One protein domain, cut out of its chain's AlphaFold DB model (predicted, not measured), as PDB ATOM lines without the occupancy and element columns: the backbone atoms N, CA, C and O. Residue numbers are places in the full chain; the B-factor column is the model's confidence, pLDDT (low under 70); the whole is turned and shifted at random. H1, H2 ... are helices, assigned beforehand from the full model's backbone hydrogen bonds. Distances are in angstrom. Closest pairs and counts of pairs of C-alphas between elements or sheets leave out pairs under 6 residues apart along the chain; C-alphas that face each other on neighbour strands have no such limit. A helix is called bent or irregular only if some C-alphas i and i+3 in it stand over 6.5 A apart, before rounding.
ATOM      1  N   LYS A  17     163.209 213.915 152.554       58.12
ATOM      2  CA  LYS A  17     164.597 214.038 153.031       58.12
ATOM      3  C   LYS A  17     164.823 215.241 153.959       58.12
ATOM      4  O   LYS A  17     165.616 215.140 154.888       58.12
ATOM      5  N   CYS A  18     164.111 216.353 153.754       62.25
ATOM      6  CA  CYS A  18     164.273 217.554 154.583       62.25
ATOM      7  C   CYS A  18     163.611 217.434 155.964       62.25
ATOM      8  O   CYS A  18     164.022 218.135 156.888       62.25
ATOM      9  N   LYS A  19     162.609 216.555 156.112       78.19
ATOM     10  CA  LYS A  19     161.880 216.377 157.375       78.19
ATOM     11  C   LYS A  19     162.742 215.669 158.419       78.19
ATOM     12  O   LYS A  19     162.861 216.175 159.528       78.19
ATOM     13  N   LEU A  20     163.449 214.610 158.015       88.25
ATOM     14  CA  LEU A  20     164.278 213.801 158.914       88.25
ATOM     15  C   LEU A  20     165.378 214.618 159.614       88.25
ATOM     16  O   LEU A  20     165.631 214.441 160.798       88.25
ATOM     17  N   ALA A  21     166.035 215.532 158.894       92.56
ATOM     18  CA  ALA A  21     167.101 216.352 159.471       92.56
ATOM     19  C   ALA A  21     166.579 217.381 160.481       92.56
ATOM     20  O   ALA A  21     167.219 217.631 161.496       92.56
ATOM     21  N   ASN A  22     165.426 217.988 160.193       95.19
ATOM     22  CA  ASN A  22     164.808 218.957 161.091       95.19
ATOM     23  C   ASN A  22     164.286 218.265 162.355       95.19
ATOM     24  O   ASN A  22     164.520 218.755 163.450       95.19
ATOM     25  N   GLU A  23     163.643 217.108 162.210       95.88
ATOM     26  CA  GLU A  23     163.171 216.297 163.334       95.88
ATOM     27  C   GLU A  23     164.331 215.818 164.214       95.88
ATOM     28  O   GLU A  23     164.280 215.951 165.434       95.88
ATOM     29  N   PHE A  24     165.426 215.356 163.602       96.50
ATOM     30  CA  PHE A  24     166.633 214.984 164.334       96.50
ATOM     31  C   PHE A  24     167.217 216.160 165.130       96.50
ATOM     32  O   PHE A  24     167.504 216.018 166.316       96.50
ATOM     33  N   LEU A  25     167.377 217.330 164.498       96.69
ATOM     34  CA  LEU A  25     167.900 218.526 165.167       96.69
ATOM     35  C   LEU A  25     166.978 219.015 166.282       96.69
ATOM     36  O   LEU A  25     167.467 219.423 167.331       96.69
ATOM     37  N   LEU A  26     165.663 218.947 166.073       97.00
ATOM     38  CA  LEU A  26     164.672 219.275 167.090       97.00
ATOM     39  C   LEU A  26     164.832 218.363 168.309       97.00
ATOM     40  O   LEU A  26     164.976 218.857 169.420       97.00
ATOM     41  N   ASN A  27     164.887 217.047 168.096       97.25
ATOM     42  CA  ASN A  27     165.061 216.072 169.172       97.25
ATOM     43  C   ASN A  27     166.398 216.243 169.900       97.25
ATOM     44  O   ASN A  27     166.443 216.131 171.121       97.25
ATOM     45  N   TRP A  28     167.475 216.556 169.177       97.12
ATOM     46  CA  TRP A  28     168.774 216.832 169.789       97.12
ATOM     47  C   TRP A  28     168.750 218.108 170.643       97.12
ATOM     48  O   TRP A  28     169.264 218.101 171.758       97.12
ATOM     49  N   LEU A  29     168.119 219.186 170.165       96.50
ATOM     50  CA  LEU A  29     168.003 220.450 170.904       96.50
ATOM     51  C   LEU A  29     167.059 220.370 172.112       96.50
ATOM     52  O   LEU A  29     167.244 221.133 173.054       96.50
ATOM     53  N   LYS A  30     166.078 219.457 172.097       96.25
ATOM     54  CA  LYS A  30     165.192 219.179 173.240       96.25
ATOM     55  C   LYS A  30     165.905 218.507 174.415       96.25
ATOM     56  O   LYS A  30     165.377 218.509 175.524       96.25
ATOM     57  N   GLN A  31     167.064 217.889 174.184       95.88
ATOM     58  CA  GLN A  31     167.828 217.282 175.269       95.88
ATOM     59  C   GLN A  31     168.407 218.381 176.183       95.88
ATOM     60  O   GLN A  31     168.969 219.356 175.670       95.88
ATOM     61  N   PRO A  32     168.312 218.225 177.517       93.62
ATOM     62  CA  PRO A  32     168.790 219.224 178.468       93.62
ATOM     63  C   PRO A  32     170.250 219.626 178.227       93.62
ATOM     64  O   PRO A  32     171.120 218.775 178.045       93.62
ATOM     65  N   GLY A  33     170.523 220.933 178.218       91.44
ATOM     66  CA  GLY A  33     171.871 221.492 178.090       91.44
ATOM     67  C   GLY A  33     172.468 221.505 176.676       91.44
ATOM     68  O   GLY A  33     173.439 222.229 176.455       91.44
ATOM     69  N   ASN A  34     171.903 220.802 175.684       95.19
ATOM     70  CA  ASN A  34     172.467 220.772 174.324       95.19
ATOM     71  C   ASN A  34     172.410 222.137 173.623       95.19
ATOM     72  O   ASN A  34     173.379 222.547 172.975       95.19
ATOM     73  N   TYR A  35     171.305 222.871 173.790       94.44
ATOM     74  CA  TYR A  35     171.204 224.242 173.292       94.44
ATOM     75  C   TYR A  35     172.257 225.145 173.948       94.44
ATOM     76  O   TYR A  35     173.028 225.792 173.239       94.44
ATOM     77  N   ALA A  36     172.343 225.144 175.284       90.88
ATOM     78  CA  ALA A  36     173.319 225.944 176.022       90.88
ATOM     79  C   ALA A  36     174.758 225.601 175.633       90.88
ATOM     80  O   ALA A  36     175.562 226.507 175.418       90.88
ATOM     81  N   ARG A  37     175.071 224.308 175.491       92.25
ATOM     82  CA  ARG A  37     176.370 223.800 175.036       92.25
ATOM     83  C   ARG A  37     176.729 224.373 173.668       92.25
ATOM     84  O   ARG A  37     177.800 224.954 173.513       92.25
ATOM     85  N   TYR A  38     175.820 224.307 172.692       92.75
ATOM     86  CA  TYR A  38     176.069 224.869 171.360       92.75
ATOM     87  C   TYR A  38     176.129 226.407 171.350       92.75
ATOM     88  O   TYR A  38     176.966 226.998 170.660       92.75
ATOM     89  N   ALA A  39     175.265 227.076 172.118       89.25
ATOM     90  CA  ALA A  39     175.211 228.532 172.206       89.25
ATOM     91  C   ALA A  39     176.476 229.116 172.860       89.25
ATOM     92  O   ALA A  39     177.047 230.070 172.321       89.25
ATOM     93  N   LYS A  40     176.943 228.509 173.963       86.56
ATOM     94  CA  LYS A  40     178.180 228.864 174.685       86.56
ATOM     95  C   LYS A  40     179.446 228.475 173.924       86.56
ATOM     96  O   LYS A  40     180.485 229.097 174.130       86.56
ATOM     97  N   ALA A  41     179.376 227.480 173.039       88.00
ATOM     98  CA  ALA A  41     180.512 227.103 172.214       88.00
ATOM     99  C   ALA A  41     180.973 228.299 171.365       88.00
ATOM    100  O   ALA A  41     180.174 228.974 170.701       88.00
ATOM    101  N   ASN A  42     182.276 228.579 171.376       73.50
ATOM    102  CA  ASN A  42     182.805 229.792 170.760       73.50
ATOM    103  C   ASN A  42     182.882 229.658 169.232       73.50
ATOM    104  O   ASN A  42     183.416 228.691 168.674       73.50
ATOM    105  N   GLY A  43     182.339 230.662 168.541       58.78
ATOM    106  CA  GLY A  43     182.353 230.773 167.088       58.78
ATOM    107  C   GLY A  43     183.692 231.310 166.584       58.78
ATOM    108  O   GLY A  43     183.963 232.502 166.646       58.78
ATOM    109  N   ASN A  44     184.519 230.433 166.019       51.88
ATOM    110  CA  ASN A  44     185.612 230.764 165.093       51.88
ATOM    111  C   ASN A  44     186.849 231.524 165.620       51.88
ATOM    112  O   ASN A  44     187.761 231.752 164.827       51.88
ATOM    113  N   ARG A  45     186.952 231.909 166.901       46.62
ATOM    114  CA  ARG A  45     188.137 232.637 167.408       46.62
ATOM    115  C   ARG A  45     188.548 232.302 168.840       46.62
ATOM    116  O   ARG A  45     188.933 233.192 169.587       46.62
ATOM    117  N   LEU A  57     186.696 225.424 176.375       65.62
ATOM    118  CA  LEU A  57     185.656 225.981 175.514       65.62
ATOM    119  C   LEU A  57     185.577 225.162 174.226       65.62
ATOM    120  O   LEU A  57     186.343 225.372 173.280       65.62
ATOM    121  N   GLU A  58     184.644 224.211 174.200       84.88
ATOM    122  CA  GLU A  58     184.261 223.505 172.984       84.88
ATOM    123  C   GLU A  58     183.948 224.516 171.871       84.88
ATOM    124  O   GLU A  58     183.296 225.546 172.074       84.88
ATOM    125  N   SER A  59     184.437 224.246 170.661       88.88
ATOM    126  CA  SER A  59     184.106 225.080 169.507       88.88
ATOM    127  C   SER A  59     182.769 224.648 168.910       88.88
ATOM    128  O   SER A  59     182.442 223.460 168.900       88.88
ATOM    129  N   ARG A  60     182.024 225.582 168.297       90.56
ATOM    130  CA  ARG A  60     180.789 225.229 167.557       90.56
ATOM    131  C   ARG A  60     181.038 224.206 166.448       90.56
ATOM    132  O   ARG A  60     180.111 223.519 166.040       90.56
ATOM    133  N   GLY A  61     182.270 224.136 165.934       91.62
ATOM    134  CA  GLY A  61     182.680 223.131 164.956       91.62
ATOM    135  C   GLY A  61     182.666 221.721 165.537       91.62
ATOM    136  O   GLY A  61     182.048 220.852 164.939       91.62
ATOM    137  N   VAL A  62     183.262 221.542 166.719       92.19
ATOM    138  CA  VAL A  62     183.336 220.246 167.417       92.19
ATOM    139  C   VAL A  62     181.938 219.750 167.786       92.19
ATOM    140  O   VAL A  62     181.585 218.620 167.465       92.19
ATOM    141  N   VAL A  63     181.091 220.617 168.354       94.88
ATOM    142  CA  VAL A  63     179.702 220.241 168.678       94.88
ATOM    143  C   VAL A  63     178.918 219.885 167.405       94.88
ATOM    144  O   VAL A  63     178.189 218.899 167.375       94.88
ATOM    145  N   ALA A  64     179.083 220.647 166.317       95.62
ATOM    146  CA  ALA A  64     178.412 220.342 165.050       95.62
ATOM    147  C   ALA A  64     178.893 219.028 164.407       95.62
ATOM    148  O   ALA A  64     178.102 218.353 163.748       95.62
ATOM    149  N   GLU A  65     180.166 218.671 164.580       95.50
ATOM    150  CA  GLU A  65     180.743 217.407 164.118       95.50
ATOM    151  C   GLU A  65     180.159 216.214 164.886       95.50
ATOM    152  O   GLU A  65     179.725 215.240 164.272       95.50
ATOM    153  N   GLU A  66     180.022 216.329 166.209       97.12
ATOM    154  CA  GLU A  66     179.345 215.330 167.042       97.12
ATOM    155  C   GLU A  66     177.889 215.111 166.596       97.12
ATOM    156  O   GLU A  66     177.471 213.979 166.330       97.12
ATOM    157  N   VAL A  67     177.129 216.200 166.430       97.00
ATOM    158  CA  VAL A  67     175.741 216.167 165.938       97.00
ATOM    159  C   VAL A  67     175.659 215.518 164.556       97.00
ATOM    160  O   VAL A  67     174.762 214.713 164.300       97.00
ATOM    161  N   TYR A  68     176.604 215.827 163.666       97.75
ATOM    162  CA  TYR A  68     176.698 215.204 162.349       97.75
ATOM    163  C   TYR A  68     176.929 213.690 162.444       97.75
ATOM    164  O   TYR A  68     176.234 212.934 161.764       97.75
ATOM    165  N   HIS A  69     177.841 213.226 163.300       96.94
ATOM    166  CA  HIS A  69     178.090 211.796 163.480       96.94
ATOM    167  C   HIS A  69     176.881 211.058 164.057       96.94
ATOM    168  O   HIS A  69     176.568 209.958 163.598       96.94
ATOM    169  N   MET A  70     176.166 211.657 165.013       96.94
ATOM    170  CA  MET A  70     174.914 211.092 165.525       96.94
ATOM    171  C   MET A  70     173.842 211.011 164.429       96.94
ATOM    172  O   MET A  70     173.185 209.979 164.282       96.94
ATOM    173  N   TYR A  71     173.717 212.049 163.597       96.50
ATOM    174  CA  TYR A  71     172.784 212.059 162.470       96.50
ATOM    175  C   TYR A  71     173.131 211.002 161.409       96.50
ATOM    176  O   TYR A  71     172.248 210.303 160.912       96.50
ATOM    177  N   ALA A  72     174.416 210.849 161.078       95.44
ATOM    178  CA  ALA A  72     174.890 209.848 160.125       95.44
ATOM    179  C   ALA A  72     174.640 208.416 160.630       95.44
ATOM    180  O   ALA A  72     174.168 207.573 159.868       95.44
ATOM    181  N   LYS A  73     174.868 208.152 161.928       94.69
ATOM    182  CA  LYS A  73     174.541 206.863 162.570       94.69
ATOM    183  C   LYS A  73     173.048 206.535 162.504       94.69
ATOM    184  O   LYS A  73     172.694 205.371 162.363       94.69
ATOM    185  N   ALA A  74     172.181 207.547 162.530       94.12
ATOM    186  CA  ALA A  74     170.737 207.395 162.343       94.12
ATOM    187  C   ALA A  74     170.306 207.220 160.865       94.12
ATOM    188  O   ALA A  74     169.118 207.282 160.554       94.12
ATOM    189  N   GLY A  75     171.246 207.032 159.929       94.12
ATOM    190  CA  GLY A  75     170.962 206.874 158.496       94.12
ATOM    191  C   GLY A  75     170.787 208.194 157.733       94.12
ATOM    192  O   GLY A  75     170.330 208.203 156.584       94.12
ATOM    193  N   GLY A  76     171.143 209.319 158.355       94.12
ATOM    194  CA  GLY A  76     171.136 210.641 157.742       94.12
ATOM    195  C   GLY A  76     172.135 210.784 156.587       94.12
ATOM    196  O   GLY A  76     173.196 210.168 156.582       94.12
ATOM    197  N   LYS A  77     171.805 211.618 155.588       94.06
ATOM    198  CA  LYS A  77     172.606 211.792 154.348       94.06
ATOM    199  C   LYS A  77     173.112 213.219 154.102       94.06
ATOM    200  O   LYS A  77     173.560 213.534 153.003       94.06
ATOM    201  N   HIS A  78     172.987 214.110 155.080       94.62
ATOM    202  CA  HIS A  78     173.536 215.464 154.971       94.62
ATOM    203  C   HIS A  78     175.046 215.440 155.154       94.62
ATOM    204  O   HIS A  78     175.559 214.557 155.822       94.62
ATOM    205  N   THR A  79     175.748 216.423 154.596       96.56
ATOM    206  CA  THR A  79     177.174 216.618 154.869       96.56
ATOM    207  C   THR A  79     177.370 217.335 156.207       96.56
ATOM    208  O   THR A  79     176.473 218.037 156.688       96.56
ATOM    209  N   MET A  80     178.573 217.228 156.778       96.25
ATOM    210  CA  MET A  80     178.966 217.963 157.989       96.25
ATOM    211  C   MET A  80     178.751 219.478 157.835       96.25
ATOM    212  O   MET A  80     178.212 220.130 158.728       96.25
ATOM    213  N   ILE A  81     179.103 220.043 156.673       95.38
ATOM    214  CA  ILE A  81     178.927 221.473 156.377       95.38
ATOM    215  C   ILE A  81     177.442 221.849 156.409       95.38
ATOM    216  O   ILE A  81     177.075 222.853 157.021       95.38
ATOM    217  N   THR A  82     176.567 221.038 155.805       95.00
ATOM    218  CA  THR A  82     175.121 221.291 155.831       95.00
ATOM    219  C   THR A  82     174.555 221.221 157.249       95.00
ATOM    220  O   THR A  82     173.750 222.079 157.612       95.00
ATOM    221  N   MET A  83     174.986 220.251 158.060       95.81
ATOM    222  CA  MET A  83     174.550 220.131 159.458       95.81
ATOM    223  C   MET A  83     175.007 221.321 160.300       95.81
ATOM    224  O   MET A  83     174.194 221.923 160.999       95.81
ATOM    225  N   LYS A  84     176.271 221.732 160.160       94.75
ATOM    226  CA  LYS A  84     176.816 222.920 160.823       94.75
ATOM    227  C   LYS A  84     176.034 224.187 160.463       94.75
ATOM    228  O   LYS A  84     175.658 224.940 161.357       94.75
ATOM    229  N   SER A  85     175.755 224.407 159.175       94.25
ATOM    230  CA  SER A  85     174.974 225.561 158.709       94.25
ATOM    231  C   SER A  85     173.532 225.537 159.219       94.25
ATOM    232  O   SER A  85     173.020 226.574 159.634       94.25
ATOM    233  N   LYS A  86     172.882 224.363 159.239       95.44
ATOM    234  CA  LYS A  86     171.530 224.200 159.798       95.44
ATOM    235  C   LYS A  86     171.492 224.519 161.290       95.44
ATOM    236  O   LYS A  86     170.633 225.283 161.708       95.44
ATOM    237  N   LEU A  87     172.420 223.971 162.073       95.06
ATOM    238  CA  LEU A  87     172.472 224.177 163.522       95.06
ATOM    239  C   LEU A  87     172.716 225.657 163.873       95.06
ATOM    240  O   LEU A  87     172.060 226.206 164.762       95.06
ATOM    241  N   TRP A  88     173.573 226.334 163.100       93.81
ATOM    242  CA  TRP A  88     173.786 227.779 163.201       93.81
ATOM    243  C   TRP A  88     172.514 228.581 162.893       93.81
ATOM    244  O   TRP A  88     172.130 229.455 163.672       93.81
ATOM    245  N   ASP A  89     171.849 228.287 161.768       94.56
ATOM    246  CA  ASP A  89     170.621 228.982 161.366       94.56
ATOM    247  C   ASP A  89     169.494 228.778 162.384       94.56
ATOM    248  O   ASP A  89     168.847 229.743 162.786       94.56
ATOM    249  N   TRP A  90     169.310 227.550 162.873       95.75
ATOM    250  CA  TRP A  90     168.313 227.218 163.891       95.75
ATOM    251  C   TRP A  90     168.526 228.011 165.173       95.75
ATOM    252  O   TRP A  90     167.600 228.660 165.647       95.75
ATOM    253  N   THR A  91     169.760 228.045 165.677       93.25
ATOM    254  CA  THR A  91     170.105 228.828 166.872       93.25
ATOM    255  C   THR A  91     169.814 230.316 166.658       93.25
ATOM    256  O   THR A  91     169.180 230.960 167.491       93.25
ATOM    257  N   ARG A  92     170.193 230.876 165.500       92.31
ATOM    258  CA  ARG A  92     169.931 232.287 165.172       92.31
ATOM    259  C   ARG A  92     168.435 232.596 165.060       92.31
ATOM    260  O   ARG A  92     167.994 233.666 165.481       92.31
ATOM    261  N   ARG A  93     167.656 231.709 164.439       94.75
ATOM    262  CA  ARG A  93     166.201 231.860 164.289       94.75
ATOM    263  C   ARG A  93     165.484 231.718 165.626       94.75
ATOM    264  O   ARG A  93     164.618 232.541 165.904       94.75
ATOM    265  N   TYR A  94     165.898 230.773 166.466       95.31
ATOM    266  CA  TYR A  94     165.391 230.634 167.828       95.31
ATOM    267  C   TYR A  94     165.614 231.915 168.642       95.31
ATOM    268  O   TYR A  94     164.651 232.447 169.181       95.31
ATOM    269  N   CYS A  95     166.825 232.488 168.646       92.12
ATOM    270  CA  CYS A  95     167.099 233.752 169.345       92.12
ATOM    271  C   CYS A  95     166.191 234.902 168.879       92.12
ATOM    272  O   CYS A  95     165.709 235.683 169.698       92.12
ATOM    273  N   ARG A  96     165.939 235.012 167.566       94.31
ATOM    274  CA  ARG A  96     165.020 236.023 167.018       94.31
ATOM    275  C   ARG A  96     163.581 235.787 167.466       94.31
ATOM    276  O   ARG A  96     162.953 236.719 167.953       94.31
ATOM    277  N   ALA A  97     163.091 234.556 167.347       95.50
ATOM    278  CA  ALA A  97     161.751 234.184 167.787       95.50
ATOM    279  C   ALA A  97     161.567 234.410 169.298       95.50
ATOM    280  O   ALA A  97     160.562 234.982 169.710       95.50
ATOM    281  N   HIS A  98     162.577 234.075 170.108       94.75
ATOM    282  CA  HIS A  98     162.587 234.320 171.548       94.75
ATOM    283  C   HIS A  98     162.534 235.816 171.870       94.75
ATOM    284  O   HIS A  98     161.722 236.228 172.689       94.75
ATOM    285  N   ALA A  99     163.315 236.649 171.176       92.75
ATOM    286  CA  ALA A  99     163.270 238.102 171.347       92.75
ATOM    287  C   ALA A  99     161.925 238.731 170.932       92.75
ATOM    288  O   ALA A  99     161.536 239.759 171.480       92.75
ATOM    289  N   VAL A 100     161.222 238.156 169.950       95.31
ATOM    290  CA  VAL A 100     159.864 238.585 169.576       95.31
ATOM    291  C   VAL A 100     158.861 238.175 170.655       95.31
ATOM    292  O   VAL A 100     158.038 238.994 171.056       95.31
ATOM    293  N   ALA A 101     158.958 236.945 171.160       95.44
ATOM    294  CA  ALA A 101     158.081 236.431 172.207       95.44
ATOM    295  C   ALA A 101     158.222 237.218 173.522       95.44
ATOM    296  O   ALA A 101     157.217 237.632 174.093       95.44
ATOM    297  N   THR A 102     159.450 237.511 173.967       93.12
ATOM    298  CA  THR A 102     159.700 238.280 175.203       93.12
ATOM    299  C   THR A 102     159.237 239.733 175.118       93.12
ATOM    300  O   THR A 102     158.933 240.341 176.138       93.12
ATOM    301  N   LYS A 103     159.123 240.289 173.907       95.62
ATOM    302  CA  LYS A 103     158.543 241.618 173.656       95.62
ATOM    303  C   LYS A 103     157.014 241.610 173.531       95.62
ATOM    304  O   LYS A 103     156.441 242.649 173.218       95.62
ATOM    305  N   GLY A 104     156.356 240.465 173.732       95.88
ATOM    306  CA  GLY A 104     154.903 240.335 173.613       95.88
ATOM    307  C   GLY A 104     154.392 240.224 172.173       95.88
ATOM    308  O   GLY A 104     153.252 240.586 171.896       95.88
ATOM    309  N   GLY A 105     155.220 239.755 171.233       97.00
ATOM    310  CA  GLY A 105     154.783 239.486 169.862       97.00
ATOM    311  C   GLY A 105     153.732 238.371 169.782       97.00
ATOM    312  O   GLY A 105     153.695 237.469 170.619       97.00
ATOM    313  N   SER A 106     152.883 238.406 168.751       97.62
ATOM    314  CA  SER A 106     151.854 237.375 168.560       97.62
ATOM    315  C   SER A 106     152.458 236.015 168.192       97.62
ATOM    316  O   SER A 106     153.546 235.931 167.612       97.62
ATOM    317  N   LYS A 107     151.713 234.935 168.469       97.38
ATOM    318  CA  LYS A 107     152.107 233.553 168.145       97.38
ATOM    319  C   LYS A 107     152.536 233.390 166.683       97.38
ATOM    320  O   LYS A 107     153.544 232.743 166.406       97.38
ATOM    321  N   ASP A 108     151.820 234.026 165.761       98.00
ATOM    322  CA  ASP A 108     152.118 233.959 164.330       98.00
ATOM    323  C   ASP A 108     153.428 234.667 163.972       98.00
ATOM    324  O   ASP A 108     154.192 234.163 163.150       98.00
ATOM    325  N   MET A 109     153.739 235.800 164.612       97.44
ATOM    326  CA  MET A 109     155.020 236.489 164.412       97.44
ATOM    327  C   MET A 109     156.189 235.629 164.900       97.44
ATOM    328  O   MET A 109     157.210 235.530 164.219       97.44
ATOM    329  N   VAL A 110     156.022 234.964 166.045       97.06
ATOM    330  CA  VAL A 110     157.030 234.060 166.615       97.06
ATOM    331  C   VAL A 110     157.255 232.845 165.707       97.06
ATOM    332  O   VAL A 110     158.396 232.540 165.351       97.06
ATOM    333  N   LEU A 111     156.180 232.189 165.257       96.06
ATOM    334  CA  LEU A 111     156.255 231.036 164.350       96.06
ATOM    335  C   LEU A 111     156.795 231.401 162.961       96.06
ATOM    336  O   LEU A 111     157.487 230.591 162.337       96.06
ATOM    337  N   LYS A 112     156.535 232.625 162.484       96.56
ATOM    338  CA  LYS A 112     157.107 233.147 161.236       96.56
ATOM    339  C   LYS A 112     158.631 233.245 161.317       96.56
ATOM    340  O   LYS A 112     159.318 232.863 160.367       96.56
ATOM    341  N   GLU A 113     159.171 233.696 162.449       97.00
ATOM    342  CA  GLU A 113     160.619 233.716 162.677       97.00
ATOM    343  C   GLU A 113     161.185 232.299 162.797       97.00
ATOM    344  O   GLU A 113     162.161 231.951 162.119       97.00
ATOM    345  N   PHE A 114     160.555 231.442 163.603       97.25
ATOM    346  CA  PHE A 114     160.998 230.066 163.803       97.25
ATOM    347  C   PHE A 114     159.830 229.123 164.110       97.25
ATOM    348  O   PHE A 114     159.286 229.110 165.211       97.25
ATOM    349  N   GLY A 115     159.489 228.273 163.137       97.12
ATOM    350  CA  GLY A 115     158.316 227.395 163.213       97.12
ATOM    351  C   GLY A 115     158.356 226.330 164.315       97.12
ATOM    352  O   GLY A 115     157.309 225.794 164.647       97.12
ATOM    353  N   PHE A 116     159.526 226.050 164.898       97.38
ATOM    354  CA  PHE A 116     159.700 225.087 165.996       97.38
ATOM    355  C   PHE A 116     159.888 225.767 167.364       97.38
ATOM    356  O   PHE A 116     160.403 225.155 168.294       97.38
ATOM    357  N   TYR A 117     159.555 227.058 167.496       97.44
ATOM    358  CA  TYR A 117     159.823 227.815 168.723       97.44
ATOM    359  C   TYR A 117     159.134 227.217 169.955       97.44
ATOM    360  O   TYR A 117     159.799 226.926 170.947       97.44
ATOM    361  N   TYR A 118     157.821 226.989 169.875       97.19
ATOM    362  CA  TYR A 118     157.047 226.454 170.998       97.19
ATOM    363  C   TYR A 118     157.373 224.986 171.300       97.19
ATOM    364  O   TYR A 118     157.172 224.545 172.420       97.19
ATOM    365  N   ASP A 119     157.950 224.255 170.343       97.06
ATOM    366  CA  ASP A 119     158.468 222.908 170.593       97.06
ATOM    367  C   ASP A 119     159.781 222.917 171.385       97.06
ATOM    368  O   ASP A 119     160.185 221.870 171.876       97.06
ATOM    369  N   LEU A 120     160.494 224.045 171.453       96.00
ATOM    370  CA  LEU A 120     161.810 224.141 172.091       96.00
ATOM    371  C   LEU A 120     161.815 224.969 173.373       96.00
ATOM    372  O   LEU A 120     162.637 224.698 174.244       96.00
ATOM    373  N   VAL A 121     160.944 225.972 173.493       95.81
ATOM    374  CA  VAL A 121     160.990 226.942 174.599       95.81
ATOM    375  C   VAL A 121     160.896 226.272 175.976       95.81
ATOM    376  O   VAL A 121     161.689 226.597 176.856       95.81
ATOM    377  N   ASP A 122     160.041 225.257 176.115       94.19
ATOM    378  CA  ASP A 122     159.846 224.521 177.372       94.19
ATOM    379  C   ASP A 122     161.042 223.625 177.735       94.19
ATOM    380  O   ASP A 122     161.250 223.295 178.899       94.19
ATOM    381  N   HIS A 123     161.853 223.238 176.745       93.69
ATOM    382  CA  HIS A 123     163.027 222.383 176.941       93.69
ATOM    383  C   HIS A 123     164.320 223.176 177.141       93.69
ATOM    384  O   HIS A 123     165.254 222.683 177.769       93.69
ATOM    385  N   ILE A 124     164.392 224.386 176.583       91.62
ATOM    386  CA  ILE A 124     165.558 225.265 176.709       91.62
ATOM    387  C   ILE A 124     165.503 226.044 178.032       91.62
ATOM    388  O   ILE A 124     166.551 226.328 178.602       91.62
ATOM    389  N   GLY A 125     164.312 226.342 178.563       82.81
ATOM    390  CA  GLY A 125     164.158 226.946 179.889       82.81
ATOM    391  C   GLY A 125     164.983 228.226 180.071       82.81
ATOM    392  O   GLY A 125     165.046 229.069 179.175       82.81
ATOM    393  N   GLU A 126     165.645 228.357 181.224       75.06
ATOM    394  CA  GLU A 126     166.472 229.520 181.595       75.06
ATOM    395  C   GLU A 126     167.735 229.700 180.732       75.06
ATOM    396  O   GLU A 126     168.318 230.791 180.700       75.06
ATOM    397  N   ASP A 127     168.141 228.677 179.966       70.94
ATOM    398  CA  ASP A 127     169.300 228.759 179.070       70.94
ATOM    399  C   ASP A 127     169.077 229.745 177.908       70.94
ATOM    400  O   ASP A 127     170.023 230.129 177.210       70.94
ATOM    401  N   SER A 128     167.844 230.213 177.694       66.38
ATOM    402  CA  SER A 128     167.532 231.245 176.702       66.38
ATOM    403  C   SER A 128     168.145 232.614 177.021       66.38
ATOM    404  O   SER A 128     168.299 233.431 176.111       66.38
ATOM    405  N   ASN A 129     168.562 232.850 178.271       70.06
ATOM    406  CA  ASN A 129     169.248 234.077 178.688       70.06
ATOM    407  C   ASN A 129     170.698 234.167 178.186       70.06
ATOM    408  O   ASN A 129     171.337 235.213 178.311       70.06
ATOM    409  N   ILE A 130     171.231 233.096 177.587       68.75
ATOM    410  CA  ILE A 130     172.542 233.110 176.937       68.75
ATOM    411  C   ILE A 130     172.410 233.936 175.653       68.75
ATOM    412  O   ILE A 130     172.101 233.420 174.576       68.75
TER     413      ILE A 130
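AT A GLANCE: This is residues 17 to 45 and 57 to 130 of the 266 residues of an uncharacterized protein of Lichtheimia ramosa (UniProt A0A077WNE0). One long helix, H4, spans the domain: H3 packs steeply on its first part, H5 folds back along its last part as a hairpin, and H1, H2 and H6 gather on one side. The printed part has 103 residues, with six named helices in the order H1 to H6 along the chain and no named strand; its class is all helix, with 77 of the 103 printed residues in the helices, and it is compact, with a radius of gyration of the C-alphas of 13.6 A and spans of 39 by 33 by 22 A.

IN THESE COORDINATES: H1, residues 17 to 29, begins at C-alpha 17 (164.597, 214.038, 153.031). H2 is residues 34 to 40, H3 60 to 73, H4 80 to 102, 32.9 A from first to last C-alpha, and H5 107 to 113. H6, residues 117 to 129, is irregular: C-alphas 123 and 126 are 9.2 A apart.

HOW THE PARTS SIT: H4 touches H3 with residues 80 to 87 alone, closest C-alphas Lys 84 and Ala 64, 5.2 A. H4 and H5 form a hairpin, closest C-alphas Ala 97 and Val 110, 4.9 A. O i to N i+4 pairs are within hydrogen-bond range throughout H2 to H5, 7 of 9 in H1, 3 of 9 in H6, whose O i to N i+3 count is 5 of 10.

THE WHOLE: Residues 46 to 56 are not printed; C-alphas 45 and 57 are 10.8 A apart. Confidence is under 70 at residues 17 to 18, 43 to 45, 57, 128 and 130.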